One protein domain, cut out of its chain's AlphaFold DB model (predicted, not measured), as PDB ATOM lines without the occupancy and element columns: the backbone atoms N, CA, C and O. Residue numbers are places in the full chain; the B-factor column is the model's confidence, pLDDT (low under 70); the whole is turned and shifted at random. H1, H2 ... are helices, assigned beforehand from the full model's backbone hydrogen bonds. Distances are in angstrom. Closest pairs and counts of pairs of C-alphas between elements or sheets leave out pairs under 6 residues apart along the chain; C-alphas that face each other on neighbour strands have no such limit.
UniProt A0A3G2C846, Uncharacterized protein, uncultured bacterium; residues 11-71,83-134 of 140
ATOM      1  N   ASP A  11     149.145 146.071 111.329       57.69
ATOM      2  CA  ASP A  11     148.145 145.037 111.566       57.69
ATOM      3  C   ASP A  11     148.509 144.321 112.886       57.69
ATOM      4  O   ASP A  11     149.547 143.648 112.956       57.69
ATOM      5  N   PRO A  12     147.716 144.483 113.963       55.75
ATOM      6  CA  PRO A  12     148.022 143.872 115.252       55.75
ATOM      7  C   PRO A  12     148.005 142.339 115.178       55.75
ATOM      8  O   PRO A  12     148.740 141.687 115.922       55.75
ATOM      9  N   GLU A  13     147.237 141.745 114.256       56.84
ATOM     10  CA  GLU A  13     147.224 140.296 114.047       56.84
ATOM     11  C   GLU A  13     148.515 139.809 113.380       56.84
ATOM     12  O   GLU A  13     149.033 138.742 113.737       56.84
ATOM     13  N   ALA A  14     149.067 140.595 112.449       61.03
ATOM     14  CA  ALA A  14     150.356 140.323 111.816       61.03
ATOM     15  C   ALA A  14     151.501 140.454 112.832       61.03
ATOM     16  O   ALA A  14     152.286 139.519 113.002       61.03
ATOM     17  N   ALA A  15     151.518 141.538 113.615       59.34
ATOM     18  CA  ALA A  15     152.502 141.741 114.678       59.34
ATOM     19  C   ALA A  15     152.441 140.632 115.746       59.34
ATOM     20  O   ALA A  15     153.474 140.118 116.181       59.34
ATOM     21  N   GLY A  16     151.236 140.207 116.138       63.25
ATOM     22  CA  GLY A  16     151.050 139.095 117.068       63.25
ATOM     23  C   GLY A  16     151.463 137.741 116.491       63.25
ATOM     24  O   GLY A  16     151.947 136.870 117.214       63.25
ATOM     25  N   ARG A  17     151.325 137.535 115.180       66.06
ATOM     26  CA  ARG A  17     151.848 136.348 114.488       66.06
ATOM     27  C   ARG A  17     153.379 136.334 114.461       66.06
ATOM     28  O   ARG A  17     153.968 135.293 114.735       66.06
ATOM     29  N   ASP A  18     154.012 137.476 114.232       67.69
ATOM     30  CA  ASP A  18     155.472 137.594 114.193       67.69
ATOM     31  C   ASP A  18     156.114 137.378 115.561       67.69
ATOM     32  O   ASP A  18     157.106 136.657 115.678       67.69
ATOM     33  N   VAL A  19     155.513 137.936 116.615       71.44
ATOM     34  CA  VAL A  19     155.943 137.680 117.996       71.44
ATOM     35  C   VAL A  19     155.845 136.197 118.334       71.44
ATOM     36  O   VAL A  19     156.791 135.653 118.903       71.44
ATOM     37  N   ARG A  20     154.753 135.527 117.944       75.56
ATOM     38  CA  ARG A  20     154.597 134.080 118.148       75.56
ATOM     39  C   ARG A  20     155.698 133.293 117.447       75.56
ATOM     40  O   ARG A  20     156.369 132.505 118.100       75.56
ATOM     41  N   HIS A  21     155.963 133.562 116.170       72.81
ATOM     42  CA  HIS A  21     157.037 132.880 115.442       72.81
ATOM     43  C   HIS A  21     158.423 133.122 116.063       72.81
ATOM     44  O   HIS A  21     159.254 132.211 116.112       72.81
ATOM     45  N   LEU A  22     158.691 134.334 116.564       73.81
ATOM     46  CA  LEU A  22     159.935 134.644 117.272       73.81
ATOM     47  C   LEU A  22     160.041 133.877 118.598       73.81
ATOM     48  O   LEU A  22     161.092 133.298 118.870       73.81
ATOM     49  N   GLN A  23     158.969 133.810 119.389       78.00
ATOM     50  CA  GLN A  23     158.938 133.034 120.635       78.00
ATOM     51  C   GLN A  23     159.063 131.525 120.388       78.00
ATOM     52  O   GLN A  23     159.821 130.847 121.077       78.00
ATOM     53  N   GLU A  24     158.400 130.996 119.360       79.69
ATOM     54  CA  GLU A  24     158.552 129.599 118.939       79.69
ATOM     55  C   GLU A  24     160.004 129.300 118.540       79.69
ATOM     56  O   GLU A  24     160.565 128.272 118.920       79.69
ATOM     57  N   THR A  25     160.659 130.228 117.835       78.50
ATOM     58  CA  THR A  25     162.078 130.096 117.477       78.50
ATOM     59  C   THR A  25     162.976 130.073 118.718       78.50
ATOM     60  O   THR A  25     163.895 129.255 118.790       78.50
ATOM     61  N   VAL A  26     162.717 130.944 119.700       81.75
ATOM     62  CA  VAL A  26     163.447 130.976 120.981       81.75
ATOM     63  C   VAL A  26     163.338 129.631 121.695       81.75
ATOM     64  O   VAL A  26     164.357 129.060 122.082       81.75
ATOM     65  N   LEU A  27     162.131 129.076 121.792       83.81
ATOM     66  CA  LEU A  27     161.906 127.792 122.446       83.81
ATOM     67  C   LEU A  27     162.668 126.645 121.758       83.81
ATOM     68  O   LEU A  27     163.253 125.788 122.427       83.81
ATOM     69  N   LEU A  28     162.689 126.619 120.424       81.69
ATOM     70  CA  LEU A  28     163.445 125.616 119.667       81.69
ATOM     71  C   LEU A  28     164.957 125.762 119.883       81.69
ATOM     72  O   LEU A  28     165.665 124.758 119.981       81.69
ATOM     73  N   LEU A  29     165.459 126.993 119.999       82.81
ATOM     74  CA  LEU A  29     166.865 127.274 120.295       82.81
ATOM     75  C   LEU A  29     167.267 126.850 121.711       82.81
ATOM     76  O   LEU A  29     168.365 126.329 121.904       82.81
ATOM     77  N   GLU A  30     166.386 127.004 122.696       85.50
ATOM     78  CA  GLU A  30     166.623 126.518 124.060       85.50
ATOM     79  C   GLU A  30     166.642 124.987 124.133       85.50
ATOM     80  O   GLU A  30     167.497 124.403 124.806       85.50
ATOM     81  N   GLN A  31     165.750 124.320 123.396       82.88
ATOM     82  CA  GLN A  31     165.781 122.863 123.250       82.88
ATOM     83  C   GLN A  31     167.070 122.404 122.556       82.88
ATOM     84  O   GLN A  31     167.698 121.436 122.989       82.88
ATOM     85  N   LEU A  32     167.501 123.130 121.521       82.56
ATOM     86  CA  LEU A  32     168.738 122.855 120.799       82.56
ATOM     87  C   LEU A  32     169.946 122.994 121.726       82.56
ATOM     88  O   LEU A  32     170.791 122.104 121.759       82.56
ATOM     89  N   ARG A  33     170.001 124.067 122.526       85.38
ATOM     90  CA  ARG A  33     171.033 124.275 123.549       85.38
ATOM     91  C   ARG A  33     171.121 123.076 124.489       85.38
ATOM     92  O   ARG A  33     172.212 122.555 124.687       85.38
ATOM     93  N   GLN A  34     169.988 122.599 125.008       82.31
ATOM     94  CA  GLN A  34     169.979 121.466 125.934       82.31
ATOM     95  C   GLN A  34     170.496 120.176 125.283       82.31
ATOM     96  O   GLN A  34     171.266 119.441 125.898       82.31
ATOM     97  N   LEU A  35     170.109 119.901 124.033       80.75
ATOM     98  CA  LEU A  35     170.630 118.745 123.298       80.75
ATOM     99  C   LEU A  35     172.138 118.856 123.053       80.75
ATOM    100  O   LEU A  35     172.851 117.865 123.188       80.75
ATOM    101  N   LEU A  36     172.623 120.052 122.722       80.00
ATOM    102  CA  LEU A  36     174.039 120.326 122.484       80.00
ATOM    103  C   LEU A  36     174.881 120.179 123.757       80.00
ATOM    104  O   LEU A  36     175.971 119.612 123.700       80.00
ATOM    105  N   GLU A  37     174.362 120.621 124.904       80.44
ATOM    106  CA  GLU A  37     174.974 120.385 126.217       80.44
ATOM    107  C   GLU A  37     175.059 118.891 126.532       80.44
ATOM    108  O   GLU A  37     176.114 118.414 126.949       80.44
ATOM    109  N   ASN A  38     173.989 118.139 126.256       79.19
ATOM    110  CA  ASN A  38     173.940 116.700 126.516       79.19
ATOM    111  C   ASN A  38     174.967 115.906 125.688       79.19
ATOM    112  O   ASN A  38     175.464 114.888 126.158       79.19
ATOM    113  N   ILE A  39     175.314 116.370 124.481       81.00
ATOM    114  CA  ILE A  39     176.353 115.750 123.635       81.00
ATOM    115  C   ILE A  39     177.750 116.366 123.837       81.00
ATOM    116  O   ILE A  39     178.672 116.060 123.083       81.00
ATOM    117  N   GLY A  40     177.923 117.250 124.829       79.94
ATOM    118  CA  GLY A  40     179.207 117.878 125.163       79.94
ATOM    119  C   GLY A  40     179.656 118.995 124.212       79.94
ATOM    120  O   GLY A  40     180.798 119.449 124.287       79.94
ATOM    121  N   SER A  41     178.780 119.478 123.327       79.31
ATOM    122  CA  SER A  41     179.103 120.499 122.326       79.31
ATOM    123  C   SER A  41     178.837 121.916 122.843       79.31
ATOM    124  O   SER A  41     177.894 122.601 122.439       79.31
ATOM    125  N   ARG A  42     179.691 122.366 123.770       84.75
ATOM    126  CA  ARG A  42     179.504 123.622 124.516       84.75
ATOM    127  C   ARG A  42     179.555 124.888 123.643       84.75
ATOM    128  O   ARG A  42     178.699 125.742 123.803       84.75
ATOM    129  N   ASP A  43     180.451 124.968 122.651       80.69
ATOM    130  CA  ASP A  43     180.510 126.110 121.701       80.69
ATOM    131  C   ASP A  43     179.219 126.240 120.872       80.69
ATOM    132  O   ASP A  43     178.751 127.344 120.597       80.69
ATOM    133  N   LEU A  44     178.599 125.121 120.479       79.12
ATOM    134  CA  LEU A  44     177.317 125.169 119.775       79.12
ATOM    135  C   LEU A  44     176.172 125.534 120.731       79.12
ATOM    136  O   LEU A  44     175.277 126.281 120.334       79.12
ATOM    137  N   ALA A  45     176.200 125.042 121.973       80.38
ATOM    138  CA  ALA A  45     175.216 125.400 122.992       80.38
ATOM    139  C   ALA A  45     175.251 126.904 123.315       80.38
ATOM    140  O   ALA A  45     174.204 127.550 123.324       80.38
ATOM    141  N   ASP A  46     176.443 127.488 123.466       84.50
ATOM    142  CA  ASP A  46     176.625 128.924 123.710       84.50
ATOM    143  C   ASP A  46     176.084 129.765 122.540       84.50
ATOM    144  O   ASP A  46     175.435 130.793 122.741       84.50
ATOM    145  N   ARG A  47     176.266 129.303 121.296       81.38
ATOM    146  CA  ARG A  47     175.693 129.955 120.104       81.38
ATOM    147  C   ARG A  47     174.173 129.851 120.042       81.38
ATOM    148  O   ARG A  47     173.527 130.817 119.640       81.38
ATOM    149  N   ALA A  48     173.603 128.708 120.427       78.50
ATOM    150  CA  ALA A  48     172.155 128.539 120.517       78.50
ATOM    151  C   ALA A  48     171.561 129.462 121.597       78.50
ATOM    152  O   ALA A  48     170.561 130.131 121.342       78.50
ATOM    153  N   ALA A  49     172.232 129.588 122.747       83.81
ATOM    154  CA  ALA A  49     171.867 130.530 123.803       83.81
ATOM    155  C   ALA A  49     171.948 131.991 123.328       83.81
ATOM    156  O   ALA A  49     171.026 132.772 123.556       83.81
ATOM    157  N   HIS A  50     173.013 132.357 122.610       83.25
ATOM    158  CA  HIS A  50     173.174 133.706 122.068       83.25
ATOM    159  C   HIS A  50     172.107 134.040 121.014       83.25
ATOM    160  O   HIS A  50     171.591 135.157 120.979       83.25
ATOM    161  N   ALA A  51     171.745 133.078 120.159       78.81
ATOM    162  CA  ALA A  51     170.658 133.246 119.197       78.81
ATOM    163  C   ALA A  51     169.303 133.424 119.902       78.81
ATOM    164  O   ALA A  51     168.542 134.314 119.526       78.81
ATOM    165  N   ALA A  52     169.024 132.635 120.948       81.38
ATOM    166  CA  ALA A  52     167.801 132.761 121.738       81.38
ATOM    167  C   ALA A  52     167.716 134.132 122.425       81.38
ATOM    168  O   ALA A  52     166.694 134.806 122.316       81.38
ATOM    169  N   GLY A  53     168.811 134.592 123.041       78.62
ATOM    170  CA  GLY A  53     168.879 135.907 123.686       78.62
ATOM    171  C   GLY A  53     168.655 137.067 122.712       78.62
ATOM    172  O   GLY A  53     167.885 137.977 123.004       78.62
ATOM    173  N   ALA A  54     169.247 137.014 121.513       78.06
ATOM    174  CA  ALA A  54     169.018 138.033 120.487       78.06
ATOM    175  C   ALA A  54     167.537 138.116 120.068       78.06
ATOM    176  O   ALA A  54     166.997 139.208 119.905       78.06
ATOM    177  N   LEU A  55     166.860 136.974 119.928       76.75
ATOM    178  CA  LEU A  55     165.443 136.940 119.558       76.75
ATOM    179  C   LEU A  55     164.515 137.326 120.718       76.75
ATOM    180  O   LEU A  55     163.505 137.985 120.480       76.75
ATOM    181  N   GLN A  56     164.865 136.991 121.963       79.25
ATOM    182  CA  GLN A  56     164.148 137.473 123.149       79.25
ATOM    183  C   GLN A  56     164.225 138.999 123.266       79.25
ATOM    184  O   GLN A  56     163.205 139.638 123.522       79.25
ATOM    185  N   GLU A  57     165.390 139.601 123.004       77.62
ATOM    186  CA  GLU A  57     165.527 141.060 122.951       77.62
ATOM    187  C   GLU A  57     164.690 141.674 121.823       77.62
ATOM    188  O   GLU A  57     164.033 142.692 122.036       77.62
ATOM    189  N   ALA A  58     164.620 141.029 120.652       73.06
ATOM    190  CA  ALA A  58     163.715 141.459 119.588       73.06
ATOM    191  C   ALA A  58     162.249 141.440 120.060       73.06
ATOM    192  O   ALA A  58     161.578 142.463 119.973       73.06
ATOM    193  N   VAL A  59     161.769 140.334 120.643       76.25
ATOM    194  CA  VAL A  59     160.403 140.222 121.199       76.25
ATOM    195  C   VAL A  59     160.143 141.265 122.290       76.25
ATOM    196  O   VAL A  59     159.056 141.843 122.344       76.25
ATOM    197  N   ARG A  60     161.126 141.544 123.151       78.94
ATOM    198  CA  ARG A  60     161.028 142.573 124.192       78.94
ATOM    199  C   ARG A  60     160.858 143.966 123.582       78.94
ATOM    200  O   ARG A  60     159.897 144.647 123.931       78.94
ATOM    201  N   CYS A  61     161.728 144.359 122.651       73.00
ATOM    202  CA  CYS A  61     161.659 145.647 121.945       73.00
ATOM    203  C   CYS A  61     160.342 145.807 121.176       73.00
ATOM    204  O   CYS A  61     159.728 146.874 121.176       73.00
ATOM    205  N   ILE A  62     159.876 144.721 120.563       71.62
ATOM    206  CA  ILE A  62     158.583 144.635 119.898       71.62
ATOM    207  C   ILE A  62     157.438 144.914 120.885       71.62
ATOM    208  O   ILE A  62     156.604 145.776 120.623       71.62
ATOM    209  N   ARG A  63     157.401 144.216 122.026       71.75
ATOM    210  CA  ARG A  63     156.364 144.377 123.061       71.75
ATOM    211  C   ARG A  63     156.384 145.771 123.681       71.75
ATOM    212  O   ARG A  63     155.331 146.351 123.924       71.75
ATOM    213  N   GLU A  64     157.570 146.314 123.930       71.31
ATOM    214  CA  GLU A  64     157.763 147.667 124.454       71.31
ATOM    215  C   GLU A  64     157.305 148.730 123.448       71.31
ATOM    216  O   GLU A  64     156.649 149.701 123.822       71.31
ATOM    217  N   SER A  65     157.583 148.513 122.161       65.69
ATOM    218  CA  SER A  65     157.082 149.354 121.076       65.69
ATOM    219  C   SER A  65     155.566 149.239 120.928       65.69
ATOM    220  O   SER A  65     154.903 150.265 120.831       65.69
ATOM    221  N   ALA A  66     155.004 148.029 120.989       64.06
ATOM    222  CA  ALA A  66     153.565 147.792 120.929       64.06
ATOM    223  C   ALA A  66     152.830 148.432 122.113       64.06
ATOM    224  O   ALA A  66     151.812 149.065 121.901       64.06
ATOM    225  N   ARG A  67     153.376 148.399 123.340       64.75
ATOM    226  CA  ARG A  67     152.791 149.104 124.501       64.75
ATOM    227  C   ARG A  67     152.638 150.617 124.304       64.75
ATOM    228  O   ARG A  67     151.813 151.218 124.985       64.75
ATOM    229  N   LYS A  68     153.420 151.241 123.412       62.38
ATOM    230  CA  LYS A  68     153.294 152.674 123.078       62.38
ATOM    231  C   LYS A  68     152.064 152.962 122.203       62.38
ATOM    232  O   LYS A  68     151.658 154.116 122.111       62.38
ATOM    233  N   TYR A  69     151.470 151.934 121.596       52.22
ATOM    234  CA  TYR A  69     150.246 152.004 120.806       52.22
ATOM    235  C   TYR A  69     149.198 151.137 121.509       52.22
ATOM    236  O   TYR A  69     149.246 149.914 121.467       52.22
ATOM    237  N   GLU A  70     148.291 151.781 122.238       44.56
ATOM    238  CA  GLU A  70     147.185 151.119 122.933       44.56
ATOM    239  C   GLU A  70     146.510 150.101 121.981       44.56
ATOM    240  O   GLU A  70     146.167 150.476 120.857       44.56
ATOM    241  N   ASN A  71     146.356 148.837 122.425       46.00
ATOM    242  CA  ASN A  71     145.674 147.693 121.765       46.00
ATOM    243  C   ASN A  71     146.526 146.600 121.067       46.00
ATOM    244  O   ASN A  71     146.250 146.255 119.918       46.00
ATOM    245  N   GLU A  83     161.270 113.000 118.949       45.34
ATOM    246  CA  GLU A  83     162.561 112.394 118.554       45.34
ATOM    247  C   GLU A  83     162.989 112.344 117.066       45.34
ATOM    248  O   GLU A  83     162.198 112.112 116.155       45.34
ATOM    249  N   GLY A  84     164.317 112.436 116.876       44.59
ATOM    250  CA  GLY A  84     165.088 112.274 115.629       44.59
ATOM    251  C   GLY A  84     166.144 113.381 115.507       44.59
ATOM    252  O   GLY A  84     165.749 114.531 115.613       44.59
ATOM    253  N   SER A  85     167.448 113.051 115.360       56.84
ATOM    254  CA  SER A  85     168.637 113.951 115.472       56.84
ATOM    255  C   SER A  85     168.285 115.401 115.834       56.84
ATOM    256  O   SER A  85     168.326 116.313 114.999       56.84
ATOM    257  N   GLY A  86     167.828 115.576 117.081       59.50
ATOM    258  CA  GLY A  86     166.967 116.706 117.437       59.50
ATOM    259  C   GLY A  86     167.639 118.042 117.176       59.50
ATOM    260  O   GLY A  86     166.981 119.009 116.819       59.50
ATOM    261  N   ALA A  87     168.970 118.083 117.241       61.38
ATOM    262  CA  ALA A  87     169.728 119.294 117.008       61.38
ATOM    263  C   ALA A  87     169.567 119.859 115.580       61.38
ATOM    264  O   ALA A  87     169.339 121.056 115.407       61.38
ATOM    265  N   VAL A  88     169.653 119.016 114.545       64.31
ATOM    266  CA  VAL A  88     169.547 119.467 113.143       64.31
ATOM    267  C   VAL A  88     168.115 119.884 112.827       64.31
ATOM    268  O   VAL A  88     167.894 120.918 112.194       64.31
ATOM    269  N   TRP A  89     167.138 119.111 113.308       69.31
ATOM    270  CA  TRP A  89     165.724 119.423 113.121       69.31
ATOM    271  C   TRP A  89     165.332 120.728 113.823       69.31
ATOM    272  O   TRP A  89     164.720 121.587 113.194       69.31
ATOM    273  N   LEU A  90     165.754 120.930 115.077       68.06
ATOM    274  CA  LEU A  90     165.486 122.159 115.831       68.06
ATOM    275  C   LEU A  90     166.126 123.384 115.169       68.06
ATOM    276  O   LEU A  90     165.473 124.419 115.049       68.06
ATOM    277  N   ALA A  91     167.367 123.269 114.682       65.62
ATOM    278  CA  ALA A  91     168.036 124.356 113.967       65.62
ATOM    279  C   ALA A  91     167.333 124.694 112.636       65.62
ATOM    280  O   ALA A  91     167.132 125.867 112.315       65.62
ATOM    281  N   ALA A  92     166.898 123.681 111.878       64.56
ATOM    282  CA  ALA A  92     166.151 123.873 110.635       64.56
ATOM    283  C   ALA A  92     164.742 124.451 110.875       64.56
ATOM    284  O   ALA A  92     164.303 125.333 110.133       64.56
ATOM    285  N   ALA A  93     164.048 124.001 111.922       66.56
ATOM    286  CA  ALA A  93     162.747 124.521 112.328       66.56
ATOM    287  C   ALA A  93     162.848 125.990 112.772       66.56
ATOM    288  O   ALA A  93     162.088 126.828 112.285       66.56
ATOM    289  N   ALA A  94     163.852 126.325 113.590       69.00
ATOM    290  CA  ALA A  94     164.160 127.702 113.975       69.00
ATOM    291  C   ALA A  94     164.468 128.583 112.748       69.00
ATOM    292  O   ALA A  94     163.949 129.691 112.626       69.00
ATOM    293  N   ALA A  95     165.254 128.082 111.786       68.31
ATOM    294  CA  ALA A  95     165.559 128.812 110.553       68.31
ATOM    295  C   ALA A  95     164.298 129.099 109.723       68.31
ATOM    296  O   ALA A  95     164.137 130.197 109.186       68.31
ATOM    297  N   LYS A  96     163.394 128.118 109.630       69.75
ATOM    298  CA  LYS A  96     162.138 128.232 108.883       69.75
ATOM    299  C   LYS A  96     161.174 129.222 109.536       69.75
ATOM    300  O   LYS A  96     160.535 129.991 108.824       69.75
ATOM    301  N   LEU A  97     161.067 129.233 110.863       64.94
ATOM    302  CA  LEU A  97     160.257 130.220 111.584       64.94
ATOM    303  C   LEU A  97     160.825 131.630 111.423       64.94
ATOM    304  O   LEU A  97     160.087 132.541 111.061       64.94
ATOM    305  N   LEU A  98     162.145 131.800 111.535       65.50
ATOM    306  CA  LEU A  98     162.781 133.095 111.288       65.50
ATOM    307  C   LEU A  98     162.588 133.606 109.867       65.50
ATOM    308  O   LEU A  98     162.485 134.816 109.687       65.50
ATOM    309  N   ALA A  99     162.555 132.726 108.865       66.44
ATOM    310  CA  ALA A  99     162.303 133.104 107.476       66.44
ATOM    311  C   ALA A  99     160.858 133.577 107.238       66.44
ATOM    312  O   ALA A  99     160.626 134.351 106.314       66.44
ATOM    313  N   GLN A 100     159.915 133.130 108.073       64.81
ATOM    314  CA  GLN A 100     158.510 133.540 108.028       64.81
ATOM    315  C   GLN A 100     158.256 134.869 108.744       64.81
ATOM    316  O   GLN A 100     157.208 135.464 108.521       64.81
ATOM    317  N   VAL A 101     159.208 135.357 109.550       60.59
ATOM    318  CA  VAL A 101     159.154 136.715 110.105       60.59
ATOM    319  C   VAL A 101     159.383 137.712 108.954       60.59
ATOM    320  O   VAL A 101     160.467 137.701 108.347       60.59
ATOM    321  N   PRO A 102     158.391 138.549 108.601       55.44
ATOM    322  CA  PRO A 102     158.518 139.536 107.546       55.44
ATOM    323  C   PRO A 102     159.625 140.541 107.882       55.44
ATOM    324  O   PRO A 102     159.864 140.900 109.030       55.44
ATOM    325  N   THR A 103     160.327 141.001 106.845       55.59
ATOM    326  CA  THR A 103     161.372 142.042 106.948       55.59
ATOM    327  C   THR A 103     160.821 143.444 106.648       55.59
ATOM    328  O   THR A 103     161.580 144.410 106.583       55.59
ATOM    329  N   HIS A 104     159.501 143.580 106.458       47.81
ATOM    330  CA  HIS A 104     158.899 144.706 105.739       47.81
ATOM    331  C   HIS A 104     158.105 145.699 106.599       47.81
ATOM    332  O   HIS A 104     157.803 145.461 107.765       47.81
ATOM    333  N   GLU A 105     157.923 146.881 106.013       41.97
ATOM    334  CA  GLU A 105     157.541 148.232 106.470       41.97
ATOM    335  C   GLU A 105     156.509 148.425 107.602       41.97
ATOM    336  O   GLU A 105     156.424 149.530 108.128       41.97
ATOM    337  N   GLU A 106     155.829 147.391 108.086       47.56
ATOM    338  CA  GLU A 106     154.736 147.508 109.070       47.56
ATOM    339  C   GLU A 106     155.200 147.883 110.487       47.56
ATOM    340  O   GLU A 106     154.446 148.455 111.262       47.56
ATOM    341  N   TRP A 107     156.472 147.675 110.831       52.41
ATOM    342  CA  TRP A 107     157.044 148.143 112.097       52.41
ATOM    343  C   TRP A 107     157.415 149.635 112.021       52.41
ATOM    344  O   TRP A 107     158.555 149.992 111.717       52.41
ATOM    345  N   ALA A 108     156.461 150.528 112.281       48.56
ATOM    346  CA  ALA A 108     156.628 151.985 112.180       48.56
ATOM    347  C   ALA A 108     157.346 152.653 113.384       48.56
ATOM    348  O   ALA A 108     157.020 153.779 113.760       48.56
ATOM    349  N   CYS A 109     158.325 151.999 114.022       54.78
ATOM    350  CA  CYS A 109     158.992 152.542 115.218       54.78
ATOM    351  C   CYS A 109     160.457 152.932 114.996       54.78
ATOM    352  O   CYS A 109     161.210 152.241 114.317       54.78
ATOM    353  N   ARG A 110     160.896 154.006 115.672       49.84
ATOM    354  CA  ARG A 110     162.299 154.479 115.736       49.84
ATOM    355  C   ARG A 110     163.312 153.404 116.174       49.84
ATOM    356  O   ARG A 110     164.503 153.574 115.947       49.84
ATOM    357  N   GLU A 111     162.850 152.309 116.774       59.69
ATOM    358  CA  GLU A 111     163.666 151.179 117.249       59.69
ATOM    359  C   GLU A 111     163.858 150.068 116.198       59.69
ATOM    360  O   GLU A 111     164.529 149.069 116.456       59.69
ATOM    361  N   ARG A 112     163.334 150.263 114.979       62.00
ATOM    362  CA  ARG A 112     163.405 149.305 113.868       62.00
ATOM    363  C   ARG A 112     164.813 148.814 113.566       62.00
ATOM    364  O   ARG A 112     165.030 147.617 113.454       62.00
ATOM    365  N   THR A 113     165.794 149.711 113.529       66.62
ATOM    366  CA  THR A 113     167.190 149.333 113.271       66.62
ATOM    367  C   THR A 113     167.758 148.394 114.339       66.62
ATOM    368  O   THR A 113     168.622 147.578 114.028       66.62
ATOM    369  N   ALA A 114     167.298 148.491 115.591       69.50
ATOM    370  CA  ALA A 114     167.713 147.578 116.652       69.50
ATOM    371  C   ALA A 114     167.030 146.211 116.496       69.50
ATOM    372  O   ALA A 114     167.711 145.189 116.520       69.50
ATOM    373  N   ILE A 115     165.717 146.192 116.247       68.38
ATOM    374  CA  ILE A 115     164.940 144.959 116.031       68.38
ATOM    375  C   ILE A 115     165.455 144.195 114.800       68.38
ATOM    376  O   ILE A 115     165.770 143.010 114.899       68.38
ATOM    377  N   ASP A 116     165.645 144.883 113.672       73.25
ATOM    378  CA  ASP A 116     166.172 144.299 112.434       73.25
ATOM    379  C   ASP A 116     167.579 143.724 112.643       73.25
ATOM    380  O   ASP A 116     167.897 142.650 112.127       73.25
ATOM    381  N   ARG A 117     168.420 144.400 113.437       79.12
ATOM    382  CA  ARG A 117     169.757 143.906 113.795       79.12
ATOM    383  C   ARG A 117     169.672 142.620 114.613       79.12
ATOM    384  O   ARG A 117     170.349 141.658 114.271       79.12
ATOM    385  N   HIS A 118     168.821 142.575 115.635       76.38
ATOM    386  CA  HIS A 118     168.643 141.383 116.463       76.38
ATOM    387  C   HIS A 118     168.102 140.187 115.663       76.38
ATOM    388  O   HIS A 118     168.617 139.075 115.800       76.38
ATOM    389  N   ILE A 119     167.135 140.410 114.765       73.31
ATOM    390  CA  ILE A 119     166.615 139.369 113.864       73.31
ATOM    391  C   ILE A 119     167.702 138.906 112.886       73.31
ATOM    392  O   ILE A 119     167.880 137.702 112.681       73.31
ATOM    393  N   ALA A 120     168.449 139.835 112.285       79.62
ATOM    394  CA  ALA A 120     169.527 139.512 111.354       79.62
ATOM    395  C   ALA A 120     170.653 138.714 112.029       79.62
ATOM    396  O   ALA A 120     171.168 137.756 111.444       79.62
ATOM    397  N   ASP A 121     171.010 139.069 113.261       80.94
ATOM    398  CA  ASP A 121     172.018 138.357 114.039       80.94
ATOM    399  C   ASP A 121     171.518 136.967 114.456       80.94
ATOM    400  O   ASP A 121     172.236 135.984 114.255       80.94
ATOM    401  N   GLY A 122     170.259 136.840 114.893       73.06
ATOM    402  CA  GLY A 122     169.614 135.548 115.146       73.06
ATOM    403  C   GLY A 122     169.615 134.637 113.912       73.06
ATOM    404  O   GLY A 122     170.056 133.489 113.987       73.06
ATOM    405  N   ARG A 123     169.228 135.159 112.738       79.12
ATOM    406  CA  ARG A 123     169.273 134.424 111.458       79.12
ATOM    407  C   ARG A 123     170.685 133.959 111.108       79.12
ATOM    408  O   ARG A 123     170.865 132.822 110.672       79.12
ATOM    409  N   ARG A 124     171.690 134.820 111.295       84.31
ATOM    410  CA  ARG A 124     173.096 134.473 111.035       84.31
ATOM    411  C   ARG A 124     173.569 133.328 111.922       84.31
ATOM    412  O   ARG A 124     174.212 132.406 111.421       84.31
ATOM    413  N   LEU A 125     173.243 133.386 113.209       77.75
ATOM    414  CA  LEU A 125     173.641 132.379 114.189       77.75
ATOM    415  C   LEU A 125     172.952 131.039 113.928       77.75
ATOM    416  O   LEU A 125     173.629 130.015 113.888       77.75
ATOM    417  N   VAL A 126     171.642 131.048 113.663       77.25
ATOM    418  CA  VAL A 126     170.877 129.838 113.323       77.25
ATOM    419  C   VAL A 126     171.407 129.182 112.052       77.25
ATOM    420  O   VAL A 126     171.637 127.977 112.036       77.25
ATOM    421  N   ARG A 127     171.680 129.960 110.999       80.38
ATOM    422  CA  ARG A 127     172.258 129.419 109.761       80.38
ATOM    423  C   ARG A 127     173.619 128.765 110.011       80.38
ATOM    424  O   ARG A 127     173.837 127.638 109.577       80.38
ATOM    425  N   GLY A 128     174.502 129.437 110.752       81.12
ATOM    426  CA  GLY A 128     175.814 128.886 111.100       81.12
ATOM    427  C   GLY A 128     175.732 127.630 111.979       81.12
ATOM    428  O   GLY A 128     176.585 126.750 111.863       81.12
ATOM    429  N   LEU A 129     174.706 127.520 112.832       76.50
ATOM    430  CA  LEU A 129     174.407 126.306 113.595       76.50
ATOM    431  C   LEU A 129     173.985 125.161 112.670       76.50
ATOM    432  O   LEU A 129     174.560 124.079 112.765       76.50
ATOM    433  N   THR A 130     173.050 125.396 111.747       75.62
ATOM    434  CA  THR A 130     172.585 124.383 110.785       75.62
ATOM    435  C   THR A 130     173.726 123.862 109.907       75.62
ATOM    436  O   THR A 130     173.873 122.651 109.745       75.62
ATOM    437  N   GLU A 131     174.574 124.753 109.387       80.88
ATOM    438  CA  GLU A 131     175.734 124.391 108.559       80.88
ATOM    439  C   GLU A 131     176.748 123.536 109.337       80.88
ATOM    440  O   GLU A 131     177.202 122.499 108.849       80.88
ATOM    441  N   ARG A 132     177.069 123.927 110.578       78.50
ATOM    442  CA  ARG A 132     178.004 123.183 111.435       78.50
ATOM    443  C   ARG A 132     177.452 121.828 111.855       78.50
ATOM    444  O   ARG A 132     178.193 120.849 111.822       78.50
ATOM    445  N   LEU A 133     176.171 121.751 112.204       73.88
ATOM    446  CA  LEU A 133     175.521 120.489 112.553       73.88
ATOM    447  C   LEU A 133     175.483 119.519 111.365       73.88
ATOM    448  O   LEU A 133     175.790 118.344 111.541       73.88
ATOM    449  N   GLY A 134     175.210 120.010 110.152       70.25
ATOM    450  CA  GLY A 134     175.257 119.200 108.929       70.25
ATOM    451  C   GLY A 134     176.659 118.701 108.551       70.25
ATOM    452  O   GLY A 134     176.785 117.727 107.813       70.25
TER     453      GLY A 134
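AT A GLANCE: This is residues 11 to 71 and 83 to 134 of the 140 residues of an uncharacterized protein of uncultured bacterium (UniProt A0A3G2C846). Four helices lie side by side along one axis as a slender bundle, with H1 touching H2 and H3, and H4 touching the same two from across the bundle. Each helix runs opposite ways to the two it touches, and H3 is the shortest of the four. The printed part has 113 residues with four named helices, in the order H1, H2, H3, H4, and no named strand; its class is all helix. It is compact, with a radius of gyration of the C-alphas of 14.4 A, and its outline is a rod, spanning 46 by 22 by 19 A.

HOW THE PARTS SIT: Begin with H1, residues 12 to 38, the longest helix by residues. Look at Arg 33 and Ala 45, whose C-alphas, 4.4 A apart, are the closest of H1 and H2, residues 42 to 67; the two touch at a shallow tilt of 19 degrees, opposite ways, and form a helical hairpin. H1 also touches H3, residues 86 to 100, again at a shallow tilt of 19 degrees and opposite ways, and there the closest C-alphas are those of Thr 25 and Ala 94, 4.7 A apart. From H2 go on to H4, residues 112 to 134: they touch, closest at the C-alphas of Ala 51 and Gly 122, 4.8 A apart, with a shallow tilt of 25 degrees, opposite ways. H3 and H4 form a second helical hairpin; they touch, their closest C-alphas, those of Ala 91 and Thr 130, being 5.6 A apart. Their shallow tilt of 32 degrees, opposite ways, is only just short of steep. H1 and H4 are near each other, with 7 pairs of C-alphas within 10 A, while H2 and H3 are apart. In H1, H2, H3 and H4 every O i to N i+4 pair is within hydrogen-bond range.

IN THESE COORDINATES: Find C-alpha 12 at (148.022, 143.872, 115.252); from there H1 runs 39.2 A to C-alpha 38. H2 runs 36.9 A, from C-alpha 42 at (179.504, 123.622, 124.516) to C-alpha 67. H3 measures 21.1 A from C-alpha 86 to C-alpha 100. H4 runs 32.7 A, from C-alpha 112 to C-alpha 134 at (175.257, 119.200, 108.929).

THE WHOLE: The C-alphas farthest apart, those of Gly 40 and Glu 70, are 46.2 A apart. Look between residues 71 and 83 for the cut: residues 72 to 82 are not printed, and the C-alphas of 71 and 83 are 39.3 A apart. The link from H2 to H3 is the one across the cut; the link from H1 to H2 is tight, with 3 residues, and that from H3 to H4 is long, with 11. The mean pLDDT of the printed part is 70.6, and 48 residues are under 70: residues 11 to 18, 65 to 71 and 83 to 115.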